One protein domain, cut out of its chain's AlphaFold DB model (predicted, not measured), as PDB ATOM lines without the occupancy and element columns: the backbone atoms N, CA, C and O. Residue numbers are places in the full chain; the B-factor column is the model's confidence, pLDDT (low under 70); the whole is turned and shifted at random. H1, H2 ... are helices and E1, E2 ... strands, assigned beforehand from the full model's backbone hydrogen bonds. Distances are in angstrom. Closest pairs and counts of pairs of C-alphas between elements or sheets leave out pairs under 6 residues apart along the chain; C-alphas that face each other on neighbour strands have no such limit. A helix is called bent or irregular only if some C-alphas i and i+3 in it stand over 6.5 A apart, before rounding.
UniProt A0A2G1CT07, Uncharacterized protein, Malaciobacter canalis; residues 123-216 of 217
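AT A GLANCE: This is residues 123 to 216 of the 217 residues of an uncharacterized protein of Malaciobacter canalis (UniProt A0A2G1CT07). One long helix, H5, makes the spine, and three shorter helices pack on it: H2 and H3 on overlapping stretches, residues 193 to 197 and 191 to 198 of H5, and H1 further along, on residues 197 to 208. A hairpin of two short strands, E1 and E2, forms an arm that reaches away from this helical body, the small helix H4 lies near the beginning of H5, and residues 210 to 216 stick out at the other end. The printed part has 94 residues with five named helices and two named strands, in the order H1, H2, E1, E2, H3, H4, H5; the sheet, E1 - E2, is antiparallel, and the class is mostly helix. The whole is only just loose, close to compact, with a radius of gyration of the C-alphas of 15.2 A and spans of 50 by 33 by 26 A.

HOW THE PARTS SIT: Begin with H1, residues 123 to 133, which touches residues 197 to 208 of the hub H5, residues 188 to 214; their closest C-alphas, of Ala 127 and Tyr 205, are 4.9 A apart, at a steep tilt of 46 degrees, opposite ways. Next look at H2, residues 137 to 147: it touches residues 193 to 197 of H5, closest at the C-alphas of Met 143 and Val 194, 6.8 A, about perpendicular at 75 degrees. E1, residues 151 to 154, and E2, residues 157 to 160, form an antiparallel hairpin at 146 degrees; find N 152 and O 159 at 2.9 A and N 159 and O 152 at 2.8 A, within hydrogen-bond range. Both strands are apart from H5. H3, residues 167 to 178, touches residues 191 to 198 of H5, closest at the C-alphas of Leu 178 and Arg 191, 6.0 A, at a shallow tilt of 30 degrees, opposite ways. With residues 170 to 174, H3 also touches H2; the closest C-alphas are those of Leu 146 and Ile 170, 5.9 A. H4, residues 180 to 185, touches no helix, and it and H5 meet only through their link. In H1, H3 and H5 every O i to N i+4 pair is within hydrogen-bond range; in H2 it is 4 of 7, and in H4 0 of 2, with 2 of 3 O i to N i+3 pairs within range.

IN THESE COORDINATES: Find C-alpha 123 at (19.980, -50.287, 19.585); from there H1 runs 15.3 A to C-alpha 133. H2 is 15.4 A long, E1 9.7 A, E2 9.8 A and H3 16.8 A. H4, 9.9 A, is irregular: C-alphas 181 and 184 are 7.5 A apart. H5 runs 39.0 A from C-alpha 188 at (24.438, -24.157, 4.868) to C-alpha 214 at (10.152, -59.635, 12.543).

THE WHOLE: The two C-alphas farthest apart, those of Asn 155 and Tyr 214, are 51.2 A apart. The printed part has no cut. No link is long; that from E2 to H3, with 6 residues, is short, and the others are tight. The mean pLDDT of the printed part is 92.1, and residue 216 is the one under 70.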
ATOM      1  N   ASP A 123      20.582 -50.623  20.878       95.12
ATOM      2  CA  ASP A 123      19.980 -50.287  19.585       95.12
ATOM      3  C   ASP A 123      20.366 -48.880  19.148       95.12
ATOM      4  O   ASP A 123      20.774 -48.691  18.007       95.12
ATOM      5  N   GLU A 124      20.310 -47.915  20.069       95.06
ATOM      6  CA  GLU A 124      20.748 -46.543  19.811       95.06
ATOM      7  C   GLU A 124      22.245 -46.509  19.471       95.06
ATOM      8  O   GLU A 124      22.638 -45.875  18.495       95.06
ATOM      9  N   LYS A 125      23.082 -47.256  20.208       95.81
ATOM     10  CA  LYS A 125      24.522 -47.381  19.914       95.81
ATOM     11  C   LYS A 125      24.774 -47.964  18.522       95.81
ATOM     12  O   LYS A 125      25.617 -47.446  17.799       95.81
ATOM     13  N   LYS A 126      24.061 -49.030  18.136       97.31
ATOM     14  CA  LYS A 126      24.190 -49.647  16.803       97.31
ATOM     15  C   LYS A 126      23.763 -48.687  15.698       97.31
ATOM     16  O   LYS A 126      24.527 -48.494  14.761       97.31
ATOM     17  N   ALA A 127      22.601 -48.047  15.846       97.44
ATOM     18  CA  ALA A 127      22.115 -47.058  14.889       97.44
ATOM     19  C   ALA A 127      23.122 -45.916  14.704       97.44
ATOM     20  O   ALA A 127      23.389 -45.499  13.579       97.44
ATOM     21  N   LEU A 128      23.717 -45.442  15.802       97.12
ATOM     22  CA  LEU A 128      24.716 -44.383  15.775       97.12
ATOM     23  C   LEU A 128      26.019 -44.823  15.094       97.12
ATOM     24  O   LEU A 128      26.541 -44.080  14.269       97.12
ATOM     25  N   VAL A 129      26.519 -46.029  15.384       97.81
ATOM     26  CA  VAL A 129      27.703 -46.584  14.707       97.81
ATOM     27  C   VAL A 129      27.460 -46.748  13.207       97.81
ATOM     28  O   VAL A 129      28.297 -46.320  12.416       97.81
ATOM     29  N   ASP A 130      26.316 -47.301  12.800       98.00
ATOM     30  CA  ASP A 130      25.976 -47.465  11.379       98.00
ATOM     31  C   ASP A 130      25.866 -46.107  10.666       98.00
ATOM     32  O   ASP A 130      26.316 -45.955   9.531       98.00
ATOM     33  N   THR A 131      25.339 -45.097  11.362       97.81
ATOM     34  CA  THR A 131      25.234 -43.718  10.865       97.81
ATOM     35  C   THR A 131      26.596 -43.049  10.726       97.81
ATOM     36  O   THR A 131      26.874 -42.410   9.718       97.81
ATOM     37  N   PHE A 132      27.484 -43.203  11.705       97.44
ATOM     38  CA  PHE A 132      28.839 -42.665  11.600       97.44
ATOM     39  C   PHE A 132      29.670 -43.367  10.530       97.44
ATOM     40  O   PHE A 132      30.431 -42.706   9.832       97.44
ATOM     41  N   ASN A 133      29.458 -44.665  10.320       97.25
ATOM     42  CA  ASN A 133      30.107 -45.411   9.247       97.25
ATOM     43  C   ASN A 133      29.625 -45.013   7.837       97.25
ATOM     44  O   ASN A 133      30.305 -45.332   6.863       97.25
ATOM     45  N   SER A 134      28.482 -44.329   7.694       96.38
ATOM     46  CA  SER A 134      28.030 -43.781   6.403       96.38
ATOM     47  C   SER A 134      28.605 -42.389   6.100       96.38
ATOM     48  O   SER A 134      28.356 -41.830   5.028       96.38
ATOM     49  N   MET A 135      29.400 -41.832   7.018       95.00
ATOM     50  CA  MET A 135      30.001 -40.504   6.931       95.00
ATOM     51  C   MET A 135      31.514 -40.585   6.743       95.00
ATOM     52  O   MET A 135      32.175 -41.508   7.209       95.00
ATOM     53  N   ASP A 136      32.090 -39.568   6.102       93.69
ATOM     54  CA  ASP A 136      33.530 -39.333   6.214       93.69
ATOM     55  C   ASP A 136      33.902 -38.878   7.639       93.69
ATOM     56  O   ASP A 136      33.057 -38.391   8.401       93.69
ATOM     57  N   SER A 137      35.180 -39.008   8.010       90.25
ATOM     58  CA  SER A 137      35.626 -38.742   9.383       90.25
ATOM     59  C   SER A 137      35.449 -37.285   9.816       90.25
ATOM     60  O   SER A 137      35.209 -37.024  10.996       90.25
ATOM     61  N   THR A 138      35.486 -36.331   8.879       90.81
ATOM     62  CA  THR A 138      35.276 -34.907   9.185       90.81
ATOM     63  C   THR A 138      33.818 -34.647   9.553       90.81
ATOM     64  O   THR A 138      33.536 -33.972  10.549       90.81
ATOM     65  N   LYS A 139      32.875 -35.219   8.796       93.94
ATOM     66  CA  LYS A 139      31.447 -35.154   9.118       93.94
ATOM     67  C   LYS A 139      31.133 -35.898  10.407       93.94
ATOM     68  O   LYS A 139      30.473 -35.319  11.263       93.94
ATOM     69  N   MET A 140      31.654 -37.113  10.585       94.44
ATOM     70  CA  MET A 140      31.489 -37.886  11.820       94.44
ATOM     71  C   MET A 140      31.919 -37.066  13.045       94.44
ATOM     72  O   MET A 140      31.147 -36.909  13.991       94.44
ATOM     73  N   LEU A 141      33.124 -36.486  13.010       91.62
ATOM     74  CA  LEU A 141      33.638 -35.665  14.106       91.62
ATOM     75  C   LEU A 141      32.799 -34.398  14.322       91.62
ATOM     76  O   LEU A 141      32.558 -34.008  15.457       91.62
ATOM     77  N   SER A 142      32.316 -33.768  13.252       93.25
ATOM     78  CA  SER A 142      31.451 -32.587  13.366       93.25
ATOM     79  C   SER A 142      30.095 -32.926  13.992       93.25
ATOM     80  O   SER A 142      29.561 -32.144  14.778       93.25
ATOM     81  N   MET A 143      29.528 -34.088  13.659       95.44
ATOM     82  CA  MET A 143      28.229 -34.532  14.171       95.44
ATOM     83  C   MET A 143      28.312 -35.078  15.595       95.44
ATOM     84  O   MET A 143      27.335 -34.971  16.336       95.44
ATOM     85  N   SER A 144      29.476 -35.572  16.033       93.44
ATOM     86  CA  SER A 144      29.672 -36.017  17.420       93.44
ATOM     87  C   SER A 144      29.458 -34.894  18.447       93.44
ATOM     88  O   SER A 144      29.096 -35.173  19.588       93.44
ATOM     89  N   ILE A 145      29.546 -33.620  18.044       91.19
ATOM     90  CA  ILE A 145      29.209 -32.463  18.893       91.19
ATOM     91  C   ILE A 145      27.752 -32.528  19.384       91.19
ATOM     92  O   ILE A 145      27.454 -32.117  20.507       91.19
ATOM     93  N   LEU A 146      26.832 -33.092  18.591       92.69
ATOM     94  CA  LEU A 146      25.431 -33.270  18.996       92.69
ATOM     95  C   LEU A 146      25.282 -34.243  20.174       92.69
ATOM     96  O   LEU A 146      24.300 -34.151  20.913       92.69
ATOM     97  N   LEU A 147      26.271 -35.115  20.371       92.38
ATOM     98  CA  LEU A 147      26.346 -36.114  21.435       92.38
ATOM     99  C   LEU A 147      27.042 -35.594  22.694       92.38
ATOM    100  O   LEU A 147      27.114 -36.308  23.687       92.38
ATOM    101  N   MET A 148      27.581 -34.375  22.690       89.19
ATOM    102  CA  MET A 148      28.234 -33.854  23.887       89.19
ATOM    103  C   MET A 148      27.180 -33.567  24.965       89.19
ATOM    104  O   MET A 148      26.218 -32.830  24.708       89.19
ATOM    105  N   PRO A 149      27.309 -34.116  26.181       88.12
ATOM    106  CA  PRO A 149      26.383 -33.799  27.256       88.12
ATOM    107  C   PRO A 149      26.485 -32.303  27.608       88.12
ATOM    108  O   PRO A 149      27.545 -31.696  27.436       88.12
ATOM    109  N   PRO A 150      25.406 -31.672  28.102       87.00
ATOM    110  CA  PRO A 150      25.510 -30.339  28.683       87.00
ATOM    111  C   PRO A 150      26.532 -30.352  29.822       87.00
ATOM    112  O   PRO A 150      26.544 -31.284  30.622       87.00
ATOM    113  N   ILE A 151      27.363 -29.317  29.922       88.81
ATOM    114  CA  ILE A 151      28.410 -29.236  30.945       88.81
ATOM    115  C   ILE A 151      28.064 -28.118  31.925       88.81
ATOM    116  O   ILE A 151      27.777 -26.990  31.521       88.81
ATOM    117  N   LYS A 152      28.103 -28.425  33.221       90.31
ATOM    118  CA  LYS A 152      28.039 -27.444  34.309       90.31
ATOM    119  C   LYS A 152      29.444 -27.222  34.854       90.31
ATOM    120  O   LYS A 152      30.238 -28.153  34.878       90.31
ATOM    121  N   ILE A 153      29.739 -26.007  35.303       91.25
ATOM    122  CA  ILE A 153      30.988 -25.712  36.008       91.25
ATOM    123  C   ILE A 153      30.649 -25.510  37.480       91.25
ATOM    124  O   ILE A 153      29.867 -24.619  37.816       91.25
ATOM    125  N   VAL A 154      31.218 -26.338  38.350       91.62
ATOM    126  CA  VAL A 154      31.045 -26.257  39.805       91.62
ATOM    127  C   VAL A 154      32.429 -26.313  40.430       91.62
ATOM    128  O   VAL A 154      33.183 -27.229  40.142       91.62
ATOM    129  N   ASN A 155      32.788 -25.328  41.257       92.81
ATOM    130  CA  ASN A 155      34.112 -25.246  41.895       92.81
ATOM    131  C   ASN A 155      35.291 -25.400  40.909       92.81
ATOM    132  O   ASN A 155      36.275 -26.061  41.214       92.81
ATOM    133  N   ASN A 156      35.180 -24.786  39.726       89.31
ATOM    134  CA  ASN A 156      36.143 -24.882  38.620       89.31
ATOM    135  C   ASN A 156      36.292 -26.282  37.989       89.31
ATOM    136  O   ASN A 156      37.160 -26.468  37.139       89.31
ATOM    137  N   GLU A 157      35.421 -27.230  38.323       87.69
ATOM    138  CA  GLU A 157      35.362 -28.546  37.693       87.69
ATOM    139  C   GLU A 157      34.217 -28.614  36.681       87.69
ATOM    140  O   GLU A 157      33.127 -28.077  36.902       87.69
ATOM    141  N   TYR A 158      34.471 -29.284  35.558       89.38
ATOM    142  CA  TYR A 158      33.463 -29.568  34.545       89.38
ATOM    143  C   TYR A 158      32.677 -30.814  34.946       89.38
ATOM    144  O   TYR A 158      33.257 -31.875  35.139       89.38
ATOM    145  N   ILE A 159      31.356 -30.689  35.035       89.62
ATOM    146  CA  ILE A 159      30.439 -31.768  35.399       89.62
ATOM    147  C   ILE A 159      29.465 -31.985  34.236       89.62
ATOM    148  O   ILE A 159      28.579 -31.145  34.019       89.62
ATOM    149  N   PRO A 160      29.616 -33.070  33.463       88.62
ATOM    150  CA  PRO A 160      28.723 -33.386  32.364       88.62
ATOM    151  C   PRO A 160      27.406 -33.980  32.873       88.62
ATOM    152  O   PRO A 160      27.361 -34.840  33.748       88.62
ATOM    153  N   ASP A 161      26.299 -33.533  32.291       85.75
ATOM    154  CA  ASP A 161      24.958 -34.018  32.603       85.75
ATOM    155  C   ASP A 161      24.562 -35.159  31.650       85.75
ATOM    156  O   ASP A 161      23.711 -35.005  30.772       85.75
ATOM    157  N   ILE A 162      25.232 -36.309  31.790       77.69
ATOM    158  CA  ILE A 162      25.058 -37.466  30.889       77.69
ATOM    159  C   ILE A 162      23.664 -38.096  30.961       77.69
ATOM    160  O   ILE A 162      23.182 -38.644  29.975       77.69
ATOM    161  N   LYS A 163      22.975 -37.974  32.102       72.06
ATOM    162  CA  LYS A 163      21.628 -38.536  32.298       72.06
ATOM    163  C   LYS A 163      20.570 -37.839  31.442       72.06
ATOM    164  O   LYS A 163      19.542 -38.438  31.153       72.06
ATOM    165  N   ASN A 164      20.843 -36.600  31.037       70.00
ATOM    166  CA  ASN A 164      19.955 -35.760  30.236       70.00
ATOM    167  C   ASN A 164      20.361 -35.714  28.753       70.00
ATOM    168  O   ASN A 164      20.017 -34.772  28.042       70.00
ATOM    169  N   LEU A 165      21.138 -36.695  28.292       83.38
ATOM    170  CA  LEU A 165      21.395 -36.904  26.875       83.38
ATOM    171  C   LEU A 165      20.728 -38.211  26.451       83.38
ATOM    172  O   LEU A 165      21.284 -39.281  26.653       83.38
ATOM    173  N   SER A 166      19.541 -38.129  25.872       86.69
ATOM    174  CA  SER A 166      18.847 -39.248  25.233       86.69
ATOM    175  C   SER A 166      18.943 -39.163  23.708       86.69
ATOM    176  O   SER A 166      19.351 -38.142  23.148       86.69
ATOM    177  N   PHE A 167      18.509 -40.216  23.012       85.81
ATOM    178  CA  PHE A 167      18.336 -40.177  21.558       85.81
ATOM    179  C   PHE A 167      17.395 -39.042  21.113       85.81
ATOM    180  O   PHE A 167      17.692 -38.321  20.162       85.81
ATOM    181  N   MET A 168      16.316 -38.807  21.866       88.62
ATOM    182  CA  MET A 168      15.385 -37.700  21.626       88.62
ATOM    183  C   MET A 168      16.058 -36.328  21.800       88.62
ATOM    184  O   MET A 168      15.755 -35.384  21.076       88.62
ATOM    185  N   ASP A 169      17.008 -36.196  22.728       90.62
ATOM    186  CA  ASP A 169      17.751 -34.943  22.901       90.62
ATOM    187  C   ASP A 169      18.657 -34.644  21.703       90.62
ATOM    188  O   ASP A 169      18.800 -33.479  21.325       90.62
ATOM    189  N   ILE A 170      19.231 -35.673  21.071       92.50
ATOM    190  CA  ILE A 170      20.001 -35.521  19.829       92.50
ATOM    191  C   ILE A 170      19.091 -35.017  18.707       92.50
ATOM    192  O   ILE A 170      19.431 -34.036  18.041       92.50
ATOM    193  N   GLU A 171      17.925 -35.639  18.532       93.44
ATOM    194  CA  GLU A 171      16.930 -35.221  17.541       93.44
ATOM    195  C   GLU A 171      16.487 -33.768  17.769       93.44
ATOM    196  O   GLU A 171      16.521 -32.947  16.851       93.44
ATOM    197  N   ASN A 172      16.168 -33.401  19.012       93.81
ATOM    198  CA  ASN A 172      15.782 -32.037  19.370       93.81
ATOM    199  C   ASN A 172      16.887 -31.014  19.068       93.81
ATOM    200  O   ASN A 172      16.607 -29.916  18.579       93.81
ATOM    201  N   ARG A 173      18.153 -31.355  19.333       93.81
ATOM    202  CA  ARG A 173      19.303 -30.492  19.012       93.81
ATOM    203  C   ARG A 173      19.474 -30.321  17.508       93.81
ATOM    204  O   ARG A 173      19.659 -29.190  17.056       93.81
ATOM    205  N   ALA A 174      19.383 -31.409  16.747       95.81
ATOM    206  CA  ALA A 174      19.464 -31.377  15.291       95.81
ATOM    207  C   ALA A 174      18.335 -30.517  14.700       95.81
ATOM    208  O   ALA A 174      18.603 -29.578  13.953       95.81
ATOM    209  N   ASN A 175      17.091 -30.740  15.126       95.69
ATOM    210  CA  ASN A 175      15.936 -29.956  14.688       95.69
ATOM    211  C   ASN A 175      16.071 -28.470  15.039       95.69
ATOM    212  O   ASN A 175      15.783 -27.612  14.207       95.69
ATOM    213  N   LYS A 176      16.594 -28.141  16.226       95.06
ATOM    214  CA  LYS A 176      16.880 -26.750  16.598       95.06
ATOM    215  C   LYS A 176      17.900 -26.101  15.658       95.06
ATOM    216  O   LYS A 176      17.737 -24.936  15.313       95.06
ATOM    217  N   ILE A 177      18.940 -26.821  15.240       95.62
ATOM    218  CA  ILE A 177      19.928 -26.317  14.271       95.62
ATOM    219  C   ILE A 177      19.299 -26.094  12.889       95.62
ATOM    220  O   ILE A 177      19.645 -25.128  12.206       95.62
ATOM    221  N   LEU A 178      18.393 -26.981  12.483       96.19
ATOM    222  CA  LEU A 178      17.717 -26.928  11.187       96.19
ATOM    223  C   LEU A 178      16.581 -25.898  11.126       96.19
ATOM    224  O   LEU A 178      16.152 -25.551  10.026       96.19
ATOM    225  N   ASP A 179      16.112 -25.399  12.273       96.38
ATOM    226  CA  ASP A 179      15.075 -24.370  12.349       96.38
ATOM    227  C   ASP A 179      15.507 -23.097  11.586       96.38
ATOM    228  O   ASP A 179      16.580 -22.546  11.875       96.38
ATOM    229  N   PRO A 180      14.680 -22.579  10.652       94.31
ATOM    230  CA  PRO A 180      14.953 -21.339   9.927       94.31
ATOM    231  C   PRO A 180      15.324 -20.147  10.822       94.31
ATOM    232  O   PRO A 180      16.117 -19.295  10.418       94.31
ATOM    233  N   ILE A 181      14.824 -20.080  12.063       94.88
ATOM    234  CA  ILE A 181      15.173 -19.003  13.002       94.88
ATOM    235  C   ILE A 181      16.670 -18.987  13.358       94.88
ATOM    236  O   ILE A 181      17.229 -17.935  13.688       94.88
ATOM    237  N   ASN A 182      17.332 -20.143  13.260       92.69
ATOM    238  CA  ASN A 182      18.742 -20.340  13.580       92.69
ATOM    239  C   ASN A 182      19.640 -20.344  12.335       92.69
ATOM    240  O   ASN A 182      20.855 -20.528  12.459       92.69
ATOM    241  N   GLU A 183      19.086 -20.072  11.149       91.50
ATOM    242  CA  GLU A 183      19.820 -20.125   9.884       91.50
ATOM    243  C   GLU A 183      21.039 -19.191   9.867       91.50
ATOM    244  O   GLU A 183      22.110 -19.561   9.391       91.50
ATOM    245  N   LYS A 184      20.905 -18.004  10.467       92.94
ATOM    246  CA  LYS A 184      21.982 -17.006  10.580       92.94
ATOM    247  C   LYS A 184      23.155 -17.430  11.476       92.94
ATOM    248  O   LYS A 184      24.211 -16.812  11.410       92.94
ATOM    249  N   ASN A 185      22.963 -18.439  12.330       91.38
ATOM    250  CA  ASN A 185      23.958 -18.895  13.309       91.38
ATOM    251  C   ASN A 185      24.742 -20.122  12.821       91.38
ATOM    252  O   ASN A 185      25.629 -20.600  13.523       91.38
ATOM    253  N   THR A 186      24.396 -20.665  11.653       91.56
ATOM    254  CA  THR A 186      24.995 -21.886  11.106       91.56
ATOM    255  C   THR A 186      25.292 -21.724   9.621       91.56
ATOM    256  O   THR A 186      24.673 -20.919   8.925       91.56
ATOM    257  N   THR A 187      26.251 -22.484   9.099       94.06
ATOM    258  CA  THR A 187      26.502 -22.516   7.654       94.06
ATOM    259  C   THR A 187      25.514 -23.458   6.967       94.06
ATOM    260  O   THR A 187      25.001 -24.396   7.584       94.06
ATOM    261  N   LYS A 188      25.255 -23.234   5.672       95.38
ATOM    262  CA  LYS A 188      24.438 -24.157   4.868       95.38
ATOM    263  C   LYS A 188      25.029 -25.570   4.877       95.38
ATOM    264  O   LYS A 188      24.298 -26.525   5.094       95.38
ATOM    265  N   GLU A 189      26.345 -25.681   4.705       94.38
ATOM    266  CA  GLU A 189      27.067 -26.957   4.735       94.38
ATOM    267  C   GLU A 189      26.866 -27.706   6.059       94.38
ATOM    268  O   GLU A 189      26.529 -28.887   6.055       94.38
ATOM    269  N   PHE A 190      26.989 -27.016   7.198       94.94
ATOM    270  CA  PHE A 190      26.761 -27.640   8.498       94.94
ATOM    271  C   PHE A 190      25.311 -28.109   8.658       94.94
ATOM    272  O   PHE A 190      25.085 -29.231   9.101       94.94
ATOM    273  N   ARG A 191      24.324 -27.299   8.244       96.12
ATOM    274  CA  ARG A 191      22.909 -27.712   8.260       96.12
ATOM    275  C   ARG A 191      22.647 -28.922   7.369       96.12
ATOM    276  O   ARG A 191      21.890 -29.803   7.758       96.12
ATOM    277  N   ASP A 192      23.265 -28.982   6.193       96.06
ATOM    278  CA  ASP A 192      23.120 -30.121   5.288       96.06
ATOM    279  C   ASP A 192      23.710 -31.401   5.907       96.06
ATOM    280  O   ASP A 192      23.064 -32.448   5.855       96.06
ATOM    281  N   ASN A 193      24.853 -31.305   6.594       96.94
ATOM    282  CA  ASN A 193      25.432 -32.423   7.347       96.94
ATOM    283  C   ASN A 193      24.548 -32.859   8.528       96.94
ATOM    284  O   ASN A 193      24.354 -34.055   8.724       96.94
ATOM    285  N   VAL A 194      23.970 -31.915   9.284       97.69
ATOM    286  CA  VAL A 194      23.038 -32.222  10.388       97.69
ATOM    287  C   VAL A 194      21.784 -32.921   9.877       97.69
ATOM    288  O   VAL A 194      21.326 -33.877  10.498       97.69
ATOM    289  N   ARG A 195      21.239 -32.482   8.736       97.44
ATOM    290  CA  ARG A 195      20.079 -33.126   8.111       97.44
ATOM    291  C   ARG A 195      20.402 -34.558   7.698       97.44
ATOM    292  O   ARG A 195      19.672 -35.461   8.083       97.44
ATOM    293  N   PHE A 196      21.516 -34.756   6.992       97.62
ATOM    294  CA  PHE A 196      21.977 -36.088   6.600       97.62
ATOM    295  C   PHE A 196      22.173 -36.999   7.820       97.62
ATOM    296  O   PHE A 196      21.680 -38.122   7.836       97.62
ATOM    297  N   PHE A 197      22.829 -36.498   8.873       98.12
ATOM    298  CA  PHE A 197      23.015 -37.245  10.115       98.12
ATOM    299  C   PHE A 197      21.698 -37.651  10.767       98.12
ATOM    300  O   PHE A 197      21.545 -38.810  11.142       98.12
ATOM    301  N   LEU A 198      20.747 -36.724  10.888       97.75
ATOM    302  CA  LEU A 198      19.462 -37.008  11.517       97.75
ATOM    303  C   LEU A 198      18.651 -38.034  10.714       97.75
ATOM    304  O   LEU A 198      18.107 -38.972  11.296       97.75
ATOM    305  N   GLU A 199      18.597 -37.880   9.389       97.69
ATOM    306  CA  GLU A 199      17.898 -38.805   8.491       97.69
ATOM    307  C   GLU A 199      18.489 -40.219   8.577       97.69
ATOM    308  O   GLU A 199      17.752 -41.184   8.792       97.69
ATOM    309  N   GLU A 200      19.815 -40.354   8.486       98.12
ATOM    310  CA  GLU A 200      20.492 -41.651   8.585       98.12
ATOM    311  C   GLU A 200      20.325 -42.290   9.968       98.12
ATOM    312  O   GLU A 200      20.031 -43.485  10.058       98.12
ATOM    313  N   LEU A 201      20.426 -41.502  11.043       97.25
ATOM    314  CA  LEU A 201      20.254 -41.994  12.409       97.25
ATOM    315  C   LEU A 201      18.856 -42.575  12.634       97.25
ATOM    316  O   LEU A 201      18.726 -43.691  13.145       97.25
ATOM    317  N   ILE A 202      17.815 -41.847  12.219       96.69
ATOM    318  CA  ILE A 202      16.420 -42.295  12.323       96.69
ATOM    319  C   ILE A 202      16.195 -43.538  11.457       96.69
ATOM    320  O   ILE A 202      15.617 -44.521  11.925       96.69
ATOM    321  N   ASN A 203      16.687 -43.539  10.215       97.44
ATOM    322  CA  ASN A 203      16.545 -44.674   9.306       97.44
ATOM    323  C   ASN A 203      17.204 -45.940   9.866       97.44
ATOM    324  O   ASN A 203      16.600 -47.013   9.851       97.44
ATOM    325  N   ASN A 204      18.431 -45.834  10.379       97.62
ATOM    326  CA  ASN A 204      19.161 -46.970  10.938       97.62
ATOM    327  C   ASN A 204      18.516 -47.477  12.231       97.62
ATOM    328  O   ASN A 204      18.384 -48.689  12.414       97.62
ATOM    329  N   TYR A 205      18.019 -46.577  13.084       96.38
ATOM    330  CA  TYR A 205      17.269 -46.968  14.273       96.38
ATOM    331  C   TYR A 205      15.969 -47.710  13.921       96.38
ATOM    332  O   TYR A 205      15.715 -48.792  14.456       96.38
ATOM    333  N   ASN A 206      15.185 -47.197  12.968       96.06
ATOM    334  CA  ASN A 206      13.940 -47.829  12.525       96.06
ATOM    335  C   ASN A 206      14.180 -49.225  11.930       96.06
ATOM    336  O   ASN A 206      13.493 -50.170  12.317       96.06
ATOM    337  N   LYS A 207      15.211 -49.398  11.089       96.44
ATOM    338  CA  LYS A 207      15.598 -50.718  10.550       96.44
ATOM    339  C   LYS A 207      15.871 -51.739  11.659       96.44
ATOM    340  O   LYS A 207      15.462 -52.894  11.546       96.44
ATOM    341  N   ILE A 208      16.539 -51.332  12.742       95.31
ATOM    342  CA  ILE A 208      16.808 -52.210  13.894       95.31
ATOM    343  C   ILE A 208      15.497 -52.609  14.590       95.31
ATOM    344  O   ILE A 208      15.310 -53.786  14.919       95.31
ATOM    345  N   GLN A 209      14.574 -51.664  14.796       94.38
ATOM    346  CA  GLN A 209      13.276 -51.946  15.419       94.38
ATOM    347  C   GLN A 209      12.396 -52.865  14.553       94.38
ATOM    348  O   GLN A 209      11.755 -53.785  15.074       94.38
ATOM    349  N   GLU A 210      12.403 -52.675  13.232       93.31
ATOM    350  CA  GLU A 210      11.694 -53.530  12.273       93.31
ATOM    351  C   GLU A 210      12.231 -54.964  12.295       93.31
ATOM    352  O   GLU A 210      11.456 -55.912  12.444       93.31
ATOM    353  N   GLN A 211      13.557 -55.137  12.246       90.19
ATOM    354  CA  GLN A 211      14.190 -56.457  12.333       90.19
ATOM    355  C   GLN A 211      13.803 -57.173  13.629       90.19
ATOM    356  O   GLN A 211      13.394 -58.333  13.606       90.19
ATOM    357  N   LYS A 212      13.854 -56.480  14.771       90.00
ATOM    358  CA  LYS A 212      13.434 -57.053  16.058       90.00
ATOM    359  C   LYS A 212      11.964 -57.454  16.092       90.00
ATOM    360  O   LYS A 212      11.630 -58.429  16.758       90.00
ATOM    361  N   SER A 213      11.100 -56.706  15.417       83.19
ATOM    362  CA  SER A 213       9.673 -57.022  15.332       83.19
ATOM    363  C   SER A 213       9.431 -58.265  14.472       83.19
ATOM    364  O   SER A 213       8.591 -59.087  14.824       83.19
ATOM    365  N   TYR A 214      10.219 -58.454  13.407       77.19
ATOM    366  CA  TYR A 214      10.152 -59.635  12.543       77.19
ATOM    367  C   TYR A 214      10.573 -60.929  13.261       77.19
ATOM    368  O   TYR A 214       9.935 -61.958  13.079       77.19
ATOM    369  N   TYR A 215      11.597 -60.879  14.121       70.12
ATOM    370  CA  TYR A 215      12.077 -62.041  14.894       70.12
ATOM    371  C   TYR A 215      11.316 -62.301  16.210       70.12
ATOM    372  O   TYR A 215      11.684 -63.204  16.960       70.12
ATOM    373  N   LYS A 216      10.299 -61.490  16.532       61.00
ATOM    374  CA  LYS A 216       9.404 -61.685  17.690       61.00
ATOM    375  C   LYS A 216       8.084 -62.390  17.328       61.00
ATOM    376  O   LYS A 216       7.241 -62.548  18.212       61.00
TER     377      LYS A 216